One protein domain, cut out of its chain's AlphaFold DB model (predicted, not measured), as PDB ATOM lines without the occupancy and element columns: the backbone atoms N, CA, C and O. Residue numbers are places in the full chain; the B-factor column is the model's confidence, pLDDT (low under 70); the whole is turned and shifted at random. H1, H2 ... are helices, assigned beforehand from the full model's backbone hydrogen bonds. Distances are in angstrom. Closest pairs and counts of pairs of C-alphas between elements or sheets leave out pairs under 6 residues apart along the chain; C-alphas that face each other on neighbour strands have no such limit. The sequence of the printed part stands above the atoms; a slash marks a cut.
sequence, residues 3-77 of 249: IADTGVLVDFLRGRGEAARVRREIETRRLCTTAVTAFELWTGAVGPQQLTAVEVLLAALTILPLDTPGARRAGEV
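AT A GLANCE: This is residues 3 to 77 of the 249 residues of a protein of Acidobacteria bacterium (UniProt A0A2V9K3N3). Four short helices gather into a small body, and a fifth, H5, lies off at one end of the longest axis, touching no other helix. In the body H1 and H2 meet at a corner, H1 also packs on H3, and H3 folds back through a tight turn into H4, the longest helix, as a helical hairpin. The printed part has 75 residues, with five named helices in the order H1, H2, H3, H4, H5 and no named strand; the class is all helix. The whole is compact, with a radius of gyration of the C-alphas of 12.3 A, yet elongated in outline, with spans of 36 by 23 by 18 A.

HOW THE PARTS SIT: H1, residues 6 to 13, is the hub, touching three other helices. It touches H2, residues 19 to 27, about perpendicular at 82 degrees; their closest C-alphas, those of Phe 12 and Ala 19, are 4.6 A apart. H1 touches H3, residues 38 to 44, at a steep tilt of 49 degrees, the same way; their closest C-alphas, of Val 10 and Gly 44, are 5.9 A apart. H4, residues 48 to 60, only just touches H1, with 3 pairs of C-alphas within 8 A, and with its residues 50 to 54 alone; the closest are those of Leu 13 and Gln 50, at 6.3 A. H3 and H4 touch as a helical hairpin, at a shallow tilt of 27 degrees, opposite ways, with the C-alphas of Leu 41 and Val 54 closest at 6.5 A. H2 and H4 are close but not clearly touching; the C-alphas of Ile 26 and Ala 60 are 7.0 A apart. H5, residues 68 to 76, is apart from H1, H2, H3 and H4. In H1, H2, H3, H4 and H5 every O i to N i+4 pair is within hydrogen-bond range.

IN THESE COORDINATES: H1 begins at C-alpha 6 (7.630, 0.617, 5.782) and is 10.6 A long. H2 measures 12.3 A and H3 9.8 A. H4 runs 18.5 A from C-alpha 48 (-3.746, -5.914, -8.915) to C-alpha 60. H5, 12.4 A long, ends at C-alpha 76 (25.619, 9.138, 6.699).

THE WHOLE: The two C-alphas farthest apart, those of Gly 47 and Thr 68, are 36.6 A apart. The printed part has no cut. The links H1 to H2 and H3 to H4 are tight, and those from H2 to H3 and from H4 to H5 are short. The mean pLDDT of the printed part is 72.9; residues 3 to 4, 32 to 40, 44, 62 to 68 and 70 to 77 are under 70.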
ATOM      1  N   ILE A   3      13.635   9.999   3.717       66.06
ATOM      2  CA  ILE A   3      13.775   8.664   4.297       66.06
ATOM      3  C   ILE A   3      12.367   8.174   4.633       66.06
ATOM      4  O   ILE A   3      11.690   8.805   5.441       66.06
ATOM      5  N   ALA A   4      11.922   7.096   3.989       69.06
ATOM      6  CA  ALA A   4      10.633   6.459   4.256       69.06
ATOM      7  C   ALA A   4      10.844   5.092   4.918       69.06
ATOM      8  O   ALA A   4      11.630   4.272   4.434       69.06
ATOM      9  N   ASP A   5      10.139   4.854   6.020       73.00
ATOM     10  CA  ASP A   5      10.002   3.520   6.606       73.00
ATOM     11  C   ASP A   5       8.846   2.743   5.950       73.00
ATOM     12  O   ASP A   5       8.134   3.254   5.076       73.00
ATOM     13  N   THR A   6       8.663   1.485   6.355       71.44
ATOM     14  CA  THR A   6       7.630   0.617   5.782       71.44
ATOM     15  C   THR A   6       6.216   1.184   5.940       71.44
ATOM     16  O   THR A   6       5.408   1.048   5.024       71.44
ATOM     17  N   GLY A   7       5.910   1.866   7.049       73.00
ATOM     18  CA  GLY A   7       4.586   2.447   7.292       73.00
ATOM     19  C   GLY A   7       4.256   3.556   6.297       73.00
ATOM     20  O   GLY A   7       3.179   3.559   5.699       73.00
ATOM     21  N   VAL A   8       5.226   4.435   6.033       79.00
ATOM     22  CA  VAL A   8       5.098   5.510   5.035       79.00
ATOM     23  C   VAL A   8       4.837   4.952   3.630       79.00
ATOM     24  O   VAL A   8       4.022   5.500   2.884       79.00
ATOM     25  N   LEU A   9       5.484   3.841   3.264       77.94
ATOM     26  CA  LEU A   9       5.278   3.188   1.966       77.94
ATOM     27  C   LEU A   9       3.936   2.448   1.880       77.94
ATOM     28  O   LEU A   9       3.281   2.494   0.838       77.94
ATOM     29  N   VAL A  10       3.484   1.816   2.967       77.12
ATOM     30  CA  VAL A  10       2.155   1.186   3.042       77.12
ATOM     31  C   VAL A  10       1.047   2.228   2.886       77.12
ATOM     32  O   VAL A  10       0.074   1.991   2.167       77.12
ATOM     33  N   ASP A  11       1.183   3.400   3.505       79.19
ATOM     34  CA  ASP A  11       0.203   4.472   3.334       79.19
ATOM     35  C   ASP A  11       0.237   5.078   1.927       79.19
ATOM     36  O   ASP A  11      -0.831   5.328   1.363       79.19
ATOM     37  N   PHE A  12       1.415   5.199   1.305       83.88
ATOM     38  CA  PHE A  12       1.529   5.555  -0.115       83.88
ATOM     39  C   PHE A  12       0.758   4.577  -1.017       83.88
ATOM     40  O   PHE A  12      -0.033   5.019  -1.853       83.88
ATOM     41  N   LEU A  13       0.915   3.262  -0.817       79.25
ATOM     42  CA  LEU A  13       0.194   2.232  -1.582       79.25
ATOM     43  C   LEU A  13      -1.327   2.300  -1.383       79.25
ATOM     44  O   LEU A  13      -2.097   1.949  -2.279       79.25
ATOM     45  N   ARG A  14      -1.771   2.781  -0.220       79.56
ATOM     46  CA  ARG A  14      -3.187   2.990   0.116       79.56
ATOM     47  C   ARG A  14      -3.715   4.368  -0.298       79.56
ATOM     48  O   ARG A  14      -4.881   4.655  -0.040       79.56
ATOM     49  N   GLY A  15      -2.890   5.212  -0.919       79.44
ATOM     50  CA  GLY A  15      -3.265   6.567  -1.331       79.44
ATOM     51  C   GLY A  15      -3.499   7.528  -0.161       79.44
ATOM     52  O   GLY A  15      -4.270   8.475  -0.293       79.44
ATOM     53  N   ARG A  16      -2.873   7.281   0.995       76.12
ATOM     54  CA  ARG A  16      -3.006   8.078   2.224       76.12
ATOM     55  C   ARG A  16      -1.688   8.777   2.573       76.12
ATOM     56  O   ARG A  16      -0.643   8.489   1.994       76.12
ATOM     57  N   GLY A  17      -1.738   9.703   3.532       78.81
ATOM     58  CA  GLY A  17      -0.547  10.394   4.037       78.81
ATOM     59  C   GLY A  17       0.151  11.258   2.977       78.81
ATOM     60  O   GLY A  17      -0.498  11.888   2.146       78.81
ATOM     61  N   GLU A  18       1.487  11.290   2.988       80.62
ATOM     62  CA  GLU A  18       2.301  12.123   2.088       80.62
ATOM     63  C   GLU A  18       2.494  11.519   0.676       80.62
ATOM     64  O   GLU A  18       3.554  11.666   0.062       80.62
ATOM     65  N   ALA A  19       1.486  10.835   0.124       80.25
ATOM     66  CA  ALA A  19       1.619  10.041  -1.103       80.25
ATOM     67  C   ALA A  19       2.166  10.828  -2.317       80.25
ATOM     68  O   ALA A  19       2.952  10.296  -3.104       80.25
ATOM     69  N   ALA A  20       1.805  12.109  -2.454       81.44
ATOM     70  CA  ALA A  20       2.316  12.981  -3.516       81.44
ATOM     71  C   ALA A  20       3.820  13.285  -3.366       81.44
ATOM     72  O   ALA A  20       4.554  13.322  -4.355       81.44
ATOM     73  N   ARG A  21       4.299  13.457  -2.129       82.38
ATOM     74  CA  ARG A  21       5.720  13.684  -1.830       82.38
ATOM     75  C   ARG A  21       6.535  12.416  -2.065       82.38
ATOM     76  O   ARG A  21       7.587  12.490  -2.692       82.38
ATOM     77  N   VAL A  22       6.021  11.264  -1.624       81.44
ATOM     78  CA  VAL A  22       6.641   9.951  -1.862       81.44
ATOM     79  C   VAL A  22       6.790   9.698  -3.363       81.44
ATOM     80  O   VAL A  22       7.884   9.374  -3.815       81.44
ATOM     81  N   ARG A  23       5.737   9.946  -4.157       83.19
ATOM     82  CA  ARG A  23       5.773   9.820  -5.625       83.19
ATOM     83  C   ARG A  23       6.888  10.658  -6.254       83.19
ATOM     84  O   ARG A  23       7.695  10.130  -7.012       83.19
ATOM     85  N   ARG A  24       6.993  11.931  -5.868       84.31
ATOM     86  CA  ARG A  24       8.035  12.844  -6.360       84.31
ATOM     87  C   ARG A  24       9.451  12.378  -5.996       84.31
ATOM     88  O   ARG A  24      10.376  12.508  -6.796       84.31
ATOM     89  N   GLU A  25       9.656  11.860  -4.788       82.25
ATOM     90  CA  GLU A  25      10.976  11.380  -4.350       82.25
ATOM     91  C   GLU A  25      11.345  10.030  -5.002       82.25
ATOM     92  O   GLU A  25      12.527   9.802  -5.259       82.25
ATOM     93  N   ILE A  26      10.362   9.181  -5.349       81.31
ATOM     94  CA  ILE A  26      10.560   7.989  -6.200       81.31
ATOM     95  C   ILE A  26      11.014   8.413  -7.601       81.31
ATOM     96  O   ILE A  26      12.061   7.969  -8.068       81.31
ATOM     97  N   GLU A  27      10.270   9.311  -8.253       82.62
ATOM     98  CA  GLU A  27      10.562   9.793  -9.614       82.62
ATOM     99  C   GLU A  27      11.951  10.434  -9.715       82.62
ATOM    100  O   GLU A  27      12.676  10.240 -10.688       82.62
ATOM    101  N   THR A  28      12.355  11.165  -8.675       81.31
ATOM    102  CA  THR A  28      13.662  11.832  -8.613       81.31
ATOM    103  C   THR A  28      14.785  10.952  -8.054       81.31
ATOM    104  O   THR A  28      15.904  11.442  -7.905       81.31
ATOM    105  N   ARG A  29      14.517   9.670  -7.749       76.06
ATOM    106  CA  ARG A  29      15.462   8.713  -7.133       76.06
ATOM    107  C   ARG A  29      16.118   9.239  -5.851       76.06
ATOM    108  O   ARG A  29      17.284   8.979  -5.570       76.06
ATOM    109  N   ARG A  30      15.367  10.021  -5.078       73.25
ATOM    110  CA  ARG A  30      15.803  10.639  -3.817       73.25
ATOM    111  C   ARG A  30      15.112  10.038  -2.593       73.25
ATOM    112  O   ARG A  30      15.335  10.508  -1.477       73.25
ATOM    113  N   LEU A  31      14.300   9.003  -2.794       74.00
ATOM    114  CA  LEU A  31      13.729   8.204  -1.722       74.00
ATOM    115  C   LEU A  31      14.747   7.166  -1.230       74.00
ATOM    116  O   LEU A  31      15.200   6.310  -1.988       74.00
ATOM    117  N   CYS A  32      15.087   7.243   0.051       65.31
ATOM    118  CA  CYS A  32      15.944   6.288   0.743       65.31
ATOM    119  C   CYS A  32      15.129   5.552   1.811       65.31
ATOM    120  O   CYS A  32      14.146   6.074   2.336       65.31
ATOM    121  N   THR A  33      15.539   4.340   2.165       64.06
ATOM    122  CA  THR A  33      14.892   3.558   3.221       64.06
ATOM    123  C   THR A  33      15.931   2.774   4.009       64.06
ATOM    124  O   THR A  33      16.952   2.365   3.462       64.06
ATOM    125  N   THR A  34      15.705   2.627   5.313       56.69
ATOM    126  CA  THR A  34      16.640   1.968   6.235       56.69
ATOM    127  C   THR A  34      16.342   0.480   6.402       56.69
ATOM    128  O   THR A  34      17.255  -0.287   6.684       56.69
ATOM    129  N   ALA A  35      15.080   0.079   6.212       59.38
ATOM    130  CA  ALA A  35      14.620  -1.301   6.104       59.38
ATOM    131  C   ALA A  35      13.167  -1.285   5.601       59.38
ATOM    132  O   ALA A  35      12.296  -0.723   6.258       59.38
ATOM    133  N   VAL A  36      12.913  -1.905   4.450       60.28
ATOM    134  CA  VAL A  36      11.559  -2.196   3.966       60.28
ATOM    135  C   VAL A  36      11.376  -3.689   4.077       60.28
ATOM    136  O   VAL A  36      12.145  -4.449   3.483       60.28
ATOM    137  N   THR A  37      10.357  -4.135   4.804       60.09
ATOM    138  CA  THR A  37       9.979  -5.540   4.697       60.09
ATOM    139  C   THR A  37       9.128  -5.678   3.436       60.09
ATOM    140  O   THR A  37       8.027  -5.139   3.332       60.09
ATOM    141  N   ALA A  38       9.656  -6.373   2.424       63.44
ATOM    142  CA  ALA A  38       8.882  -6.660   1.215       63.44
ATOM    143  C   ALA A  38       7.548  -7.329   1.596       63.44
ATOM    144  O   ALA A  38       6.508  -7.002   1.039       63.44
ATOM    145  N   PHE A  39       7.569  -8.185   2.622       61.72
ATOM    146  CA  PHE A  39       6.390  -8.823   3.199       61.72
ATOM    147  C   PHE A  39       5.277  -7.838   3.608       61.72
ATOM    148  O   PHE A  39       4.121  -8.056   3.247       61.72
ATOM    149  N   GLU A  40       5.581  -6.745   4.318       67.44
ATOM    150  CA  GLU A  40       4.551  -5.768   4.719       67.44
ATOM    151  C   GLU A  40       4.013  -4.971   3.524       67.44
ATOM    152  O   GLU A  40       2.830  -4.639   3.491       67.44
ATOM    153  N   LEU A  41       4.840  -4.714   2.504       76.50
ATOM    154  CA  LEU A  41       4.367  -4.083   1.269       76.50
ATOM    155  C   LEU A  41       3.412  -4.996   0.494       76.50
ATOM    156  O   LEU A  41       2.348  -4.553   0.064       76.50
ATOM    157  N   TRP A  42       3.762  -6.278   0.366       75.38
ATOM    158  CA  TRP A  42       2.937  -7.274  -0.318       75.38
ATOM    159  C   TRP A  42       1.624  -7.549   0.420       75.38
ATOM    160  O   TRP A  42       0.580  -7.639  -0.215       75.38
ATOM    161  N   THR A  43       1.643  -7.621   1.753       71.25
ATOM    162  CA  THR A  43       0.420  -7.794   2.563       71.25
ATOM    163  C   THR A  43      -0.428  -6.521   2.654       71.25
ATOM    164  O   THR A  43      -1.634  -6.592   2.887       71.25
ATOM    165  N   GLY A  44       0.178  -5.347   2.459       69.88
ATOM    166  CA  GLY A  44      -0.513  -4.060   2.428       69.88
ATOM    167  C   GLY A  44      -1.265  -3.769   1.123       69.88
ATOM    168  O   GLY A  44      -2.173  -2.931   1.138       69.88
ATOM    169  N   ALA A  45      -0.908  -4.446   0.027       80.88
ATOM    170  CA  ALA A  45      -1.534  -4.319  -1.284       80.88
ATOM    171  C   ALA A  45      -2.736  -5.269  -1.415       80.88
ATOM    172  O   ALA A  45      -2.606  -6.482  -1.287       80.88
ATOM    173  N   VAL A  46      -3.918  -4.718  -1.692       77.06
ATOM    174  CA  VAL A  46      -5.190  -5.462  -1.743       77.06
ATOM    175  C   VAL A  46      -5.755  -5.614  -3.160       77.06
ATOM    176  O   VAL A  46      -6.761  -6.295  -3.336       77.06
ATOM    177  N   GLY A  47      -5.112  -5.044  -4.190       81.56
ATOM    178  CA  GLY A  47      -5.569  -5.155  -5.580       81.56
ATOM    179  C   GLY A  47      -4.448  -5.229  -6.628       81.56
ATOM    180  O   GLY A  47      -3.320  -4.826  -6.344       81.56
ATOM    181  N   PRO A  48      -4.748  -5.683  -7.865       79.19
ATOM    182  CA  PRO A  48      -3.746  -5.914  -8.915       79.19
ATOM    183  C   PRO A  48      -2.875  -4.691  -9.222       79.19
ATOM    184  O   PRO A  48      -1.661  -4.805  -9.334       79.19
ATOM    185  N   GLN A  49      -3.477  -3.499  -9.265       77.88
ATOM    186  CA  GLN A  49      -2.750  -2.247  -9.496       77.88
ATOM    187  C   GLN A  49      -1.768  -1.918  -8.360       77.88
ATOM    188  O   GLN A  49      -0.693  -1.378  -8.610       77.88
ATOM    189  N   GLN A  50      -2.118  -2.253  -7.115       78.81
ATOM    190  CA  GLN A  50      -1.246  -2.041  -5.958       78.81
ATOM    191  C   GLN A  50      -0.107  -3.059  -5.926       78.81
ATOM    192  O   GLN A  50       1.008  -2.690  -5.583       78.81
ATOM    193  N   LEU A  51      -0.358  -4.306  -6.332       80.00
ATOM    194  CA  LEU A  51       0.676  -5.337  -6.448       80.00
ATOM    195  C   LEU A  51       1.720  -4.956  -7.506       80.00
ATOM    196  O   LEU A  51       2.911  -4.941  -7.210       80.00
ATOM    197  N   THR A  52       1.287  -4.516  -8.691       83.00
ATOM    198  CA  THR A  52       2.202  -3.977  -9.713       83.00
ATOM    199  C   THR A  52       2.950  -2.738  -9.207       83.00
ATOM    200  O   THR A  52       4.134  -2.561  -9.488       83.00
ATOM    201  N   ALA A  53       2.299  -1.880  -8.413       78.75
ATOM    202  CA  ALA A  53       2.966  -0.733  -7.802       78.75
ATOM    203  C   ALA A  53       4.038  -1.144  -6.775       78.75
ATOM    204  O   ALA A  53       5.064  -0.471  -6.694       78.75
ATOM    205  N   VAL A  54       3.844  -2.239  -6.029       79.81
ATOM    206  CA  VAL A  54       4.862  -2.802  -5.123       79.81
ATOM    207  C   VAL A  54       6.083  -3.276  -5.909       79.81
ATOM    208  O   VAL A  54       7.205  -2.957  -5.525       79.81
ATOM    209  N   GLU A  55       5.887  -3.974  -7.029       80.31
ATOM    210  CA  GLU A  55       6.991  -4.440  -7.884       80.31
ATOM    211  C   GLU A  55       7.812  -3.274  -8.442       80.31
ATOM    212  O   GLU A  55       9.037  -3.251  -8.314       80.31
ATOM    213  N   VAL A  56       7.132  -2.269  -9.004       80.94
ATOM    214  CA  VAL A  56       7.776  -1.059  -9.536       80.94
ATOM    215  C   VAL A  56       8.503  -0.292  -8.430       80.94
ATOM    216  O   VAL A  56       9.616   0.189  -8.643       80.94
ATOM    217  N   LEU A  57       7.903  -0.201  -7.240       77.81
ATOM    218  CA  LEU A  57       8.507   0.453  -6.084       77.81
ATOM    219  C   LEU A  57       9.789  -0.265  -5.647       77.81
ATOM    220  O   LEU A  57      10.825   0.378  -5.518       77.81
ATOM    221  N   LEU A  58       9.745  -1.585  -5.459       77.12
ATOM    222  CA  LEU A  58      10.911  -2.372  -5.055       77.12
ATOM    223  C   LEU A  58      12.039  -2.303  -6.093       77.12
ATOM    224  O   LEU A  58      13.202  -2.218  -5.710       77.12
ATOM    225  N   ALA A  59      11.705  -2.273  -7.385       78.31
ATOM    226  CA  ALA A  59      12.683  -2.113  -8.458       78.31
ATOM    227  C   ALA A  59      13.306  -0.702  -8.512       78.31
ATOM    228  O   ALA A  59      14.447  -0.548  -8.946       78.31
ATOM    229  N   ALA A  60      12.570   0.331  -8.090       75.06
ATOM    230  CA  ALA A  60      13.034   1.719  -8.093       75.06
ATOM    231  C   ALA A  60      13.823   2.108  -6.829       75.06
ATOM    232  O   ALA A  60      14.560   3.100  -6.843       75.06
ATOM    233  N   LEU A  61      13.667   1.361  -5.734       72.75
ATOM    234  CA  LEU A  61      14.349   1.626  -4.471       72.75
ATOM    235  C   LEU A  61      15.809   1.167  -4.521       72.75
ATOM    236  O   LEU A  61      16.133   0.049  -4.910       72.75
ATOM    237  N   THR A  62      16.713   2.026  -4.048       68.75
ATOM    238  CA  THR A  62      18.097   1.616  -3.796       68.75
ATOM    239  C   THR A  62      18.144   0.837  -2.486       68.75
ATOM    240  O   THR A  62      18.074   1.426  -1.406       68.75
ATOM    241  N   ILE A  63      18.247  -0.488  -2.583       66.12
ATOM    242  CA  ILE A  63      18.377  -1.378  -1.428       66.12
ATOM    243  C   ILE A  63      19.852  -1.435  -1.036       66.12
ATOM    244  O   ILE A  63      20.694  -1.909  -1.800       66.12
ATOM    245  N   LEU A  64      20.173  -0.935   0.157       64.94
ATOM    246  CA  LEU A  64      21.504  -1.114   0.722       64.94
ATOM    247  C   LEU A  64      21.653  -2.560   1.215       64.94
ATOM    248  O   LEU A  64      20.709  -3.099   1.802       64.94
ATOM    249  N   PRO A  65      22.813  -3.202   0.989       58.72
ATOM    250  CA  PRO A  65      23.072  -4.523   1.542       58.72
ATOM    251  C   PRO A  65      22.972  -4.491   3.072       58.72
ATOM    252  O   PRO A  65      23.321  -3.497   3.713       58.72
ATOM    253  N   LEU A  66      22.488  -5.589   3.659       61.97
ATOM    254  CA  LEU A  66      22.412  -5.775   5.114       61.97
ATOM    255  C   LEU A  66      23.795  -6.129   5.681       61.97
ATOM    256  O   LEU A  66      23.994  -7.176   6.294       61.97
ATOM    257  N   ASP A  67      24.760  -5.253   5.430       63.72
ATOM    258  CA  ASP A  67      26.146  -5.362   5.852       63.72
ATOM    259  C   ASP A  67      26.628  -4.056   6.507       63.72
ATOM    260  O   ASP A  67      25.940  -3.030   6.534       63.72
ATOM    261  N   THR A  68      27.823  -4.093   7.093       59.81
ATOM    262  CA  THR A  68      28.404  -2.937   7.787       59.81
ATOM    263  C   THR A  68      28.573  -1.709   6.870       59.81
ATOM    264  O   THR A  68      28.253  -0.604   7.315       59.81
ATOM    265  N   PRO A  69      29.038  -1.833   5.608       70.19
ATOM    266  CA  PRO A  69      29.050  -0.719   4.654       70.19
ATOM    267  C   PRO A  69      27.670  -0.115   4.363       70.19
ATOM    268  O   PRO A  69      27.532   1.111   4.352       70.19
ATOM    269  N   GLY A  70      26.649  -0.946   4.154       66.69
ATOM    270  CA  GLY A  70      25.267  -0.524   3.943       66.69
ATOM    271  C   GLY A  70      24.706   0.206   5.160       66.69
ATOM    272  O   GLY A  70      24.158   1.299   5.023       66.69
ATOM    273  N   ALA A  71      24.952  -0.313   6.365       60.34
ATOM    274  CA  ALA A  71      24.570   0.341   7.617       60.34
ATOM    275  C   ALA A  71      25.262   1.704   7.813       60.34
ATOM    276  O   ALA A  71      24.626   2.664   8.251       60.34
ATOM    277  N   ARG A  72      26.548   1.828   7.452       61.91
ATOM    278  CA  ARG A  72      27.285   3.105   7.516       61.91
ATOM    279  C   ARG A  72      26.725   4.144   6.550       61.91
ATOM    280  O   ARG A  72      26.440   5.259   6.976       61.91
ATOM    281  N   ARG A  73      26.484   3.765   5.291       66.12
ATOM    282  CA  ARG A  73      25.843   4.644   4.296       66.12
ATOM    283  C   ARG A  73      24.454   5.093   4.745       66.12
ATOM    284  O   ARG A  73      24.109   6.259   4.585       66.12
ATOM    285  N   ALA A  74      23.676   4.199   5.357       60.97
ATOM    286  CA  ALA A  74      22.391   4.558   5.953       60.97
ATOM    287  C   ALA A  74      22.543   5.585   7.096       60.97
ATOM    288  O   ALA A  74      21.712   6.482   7.233       60.97
ATOM    289  N   GLY A  75      23.618   5.489   7.887       56.03
ATOM    290  CA  GLY A  75      23.955   6.448   8.942       56.03
ATOM    291  C   GLY A  75      24.389   7.829   8.429       56.03
ATOM    292  O   GLY A  75      24.006   8.839   9.013       56.03
ATOM    293  N   GLU A  76      25.133   7.890   7.322       64.62
ATOM    294  CA  GLU A  76      25.619   9.138   6.699       64.62
ATOM    295  C   GLU A  76      24.491   9.975   6.074       64.62
ATOM    296  O   GLU A  76      24.511  11.204   6.103       64.62
ATOM    297  N   VAL A  77      23.465   9.303   5.550       58.84
ATOM    298  CA  VAL A  77      22.288   9.896   4.888       58.84
ATOM    299  C   VAL A  77      21.335  10.592   5.877       58.84
ATOM    300  O   VAL A  77      20.356  11.211   5.465       58.84
TER     301      VAL A  77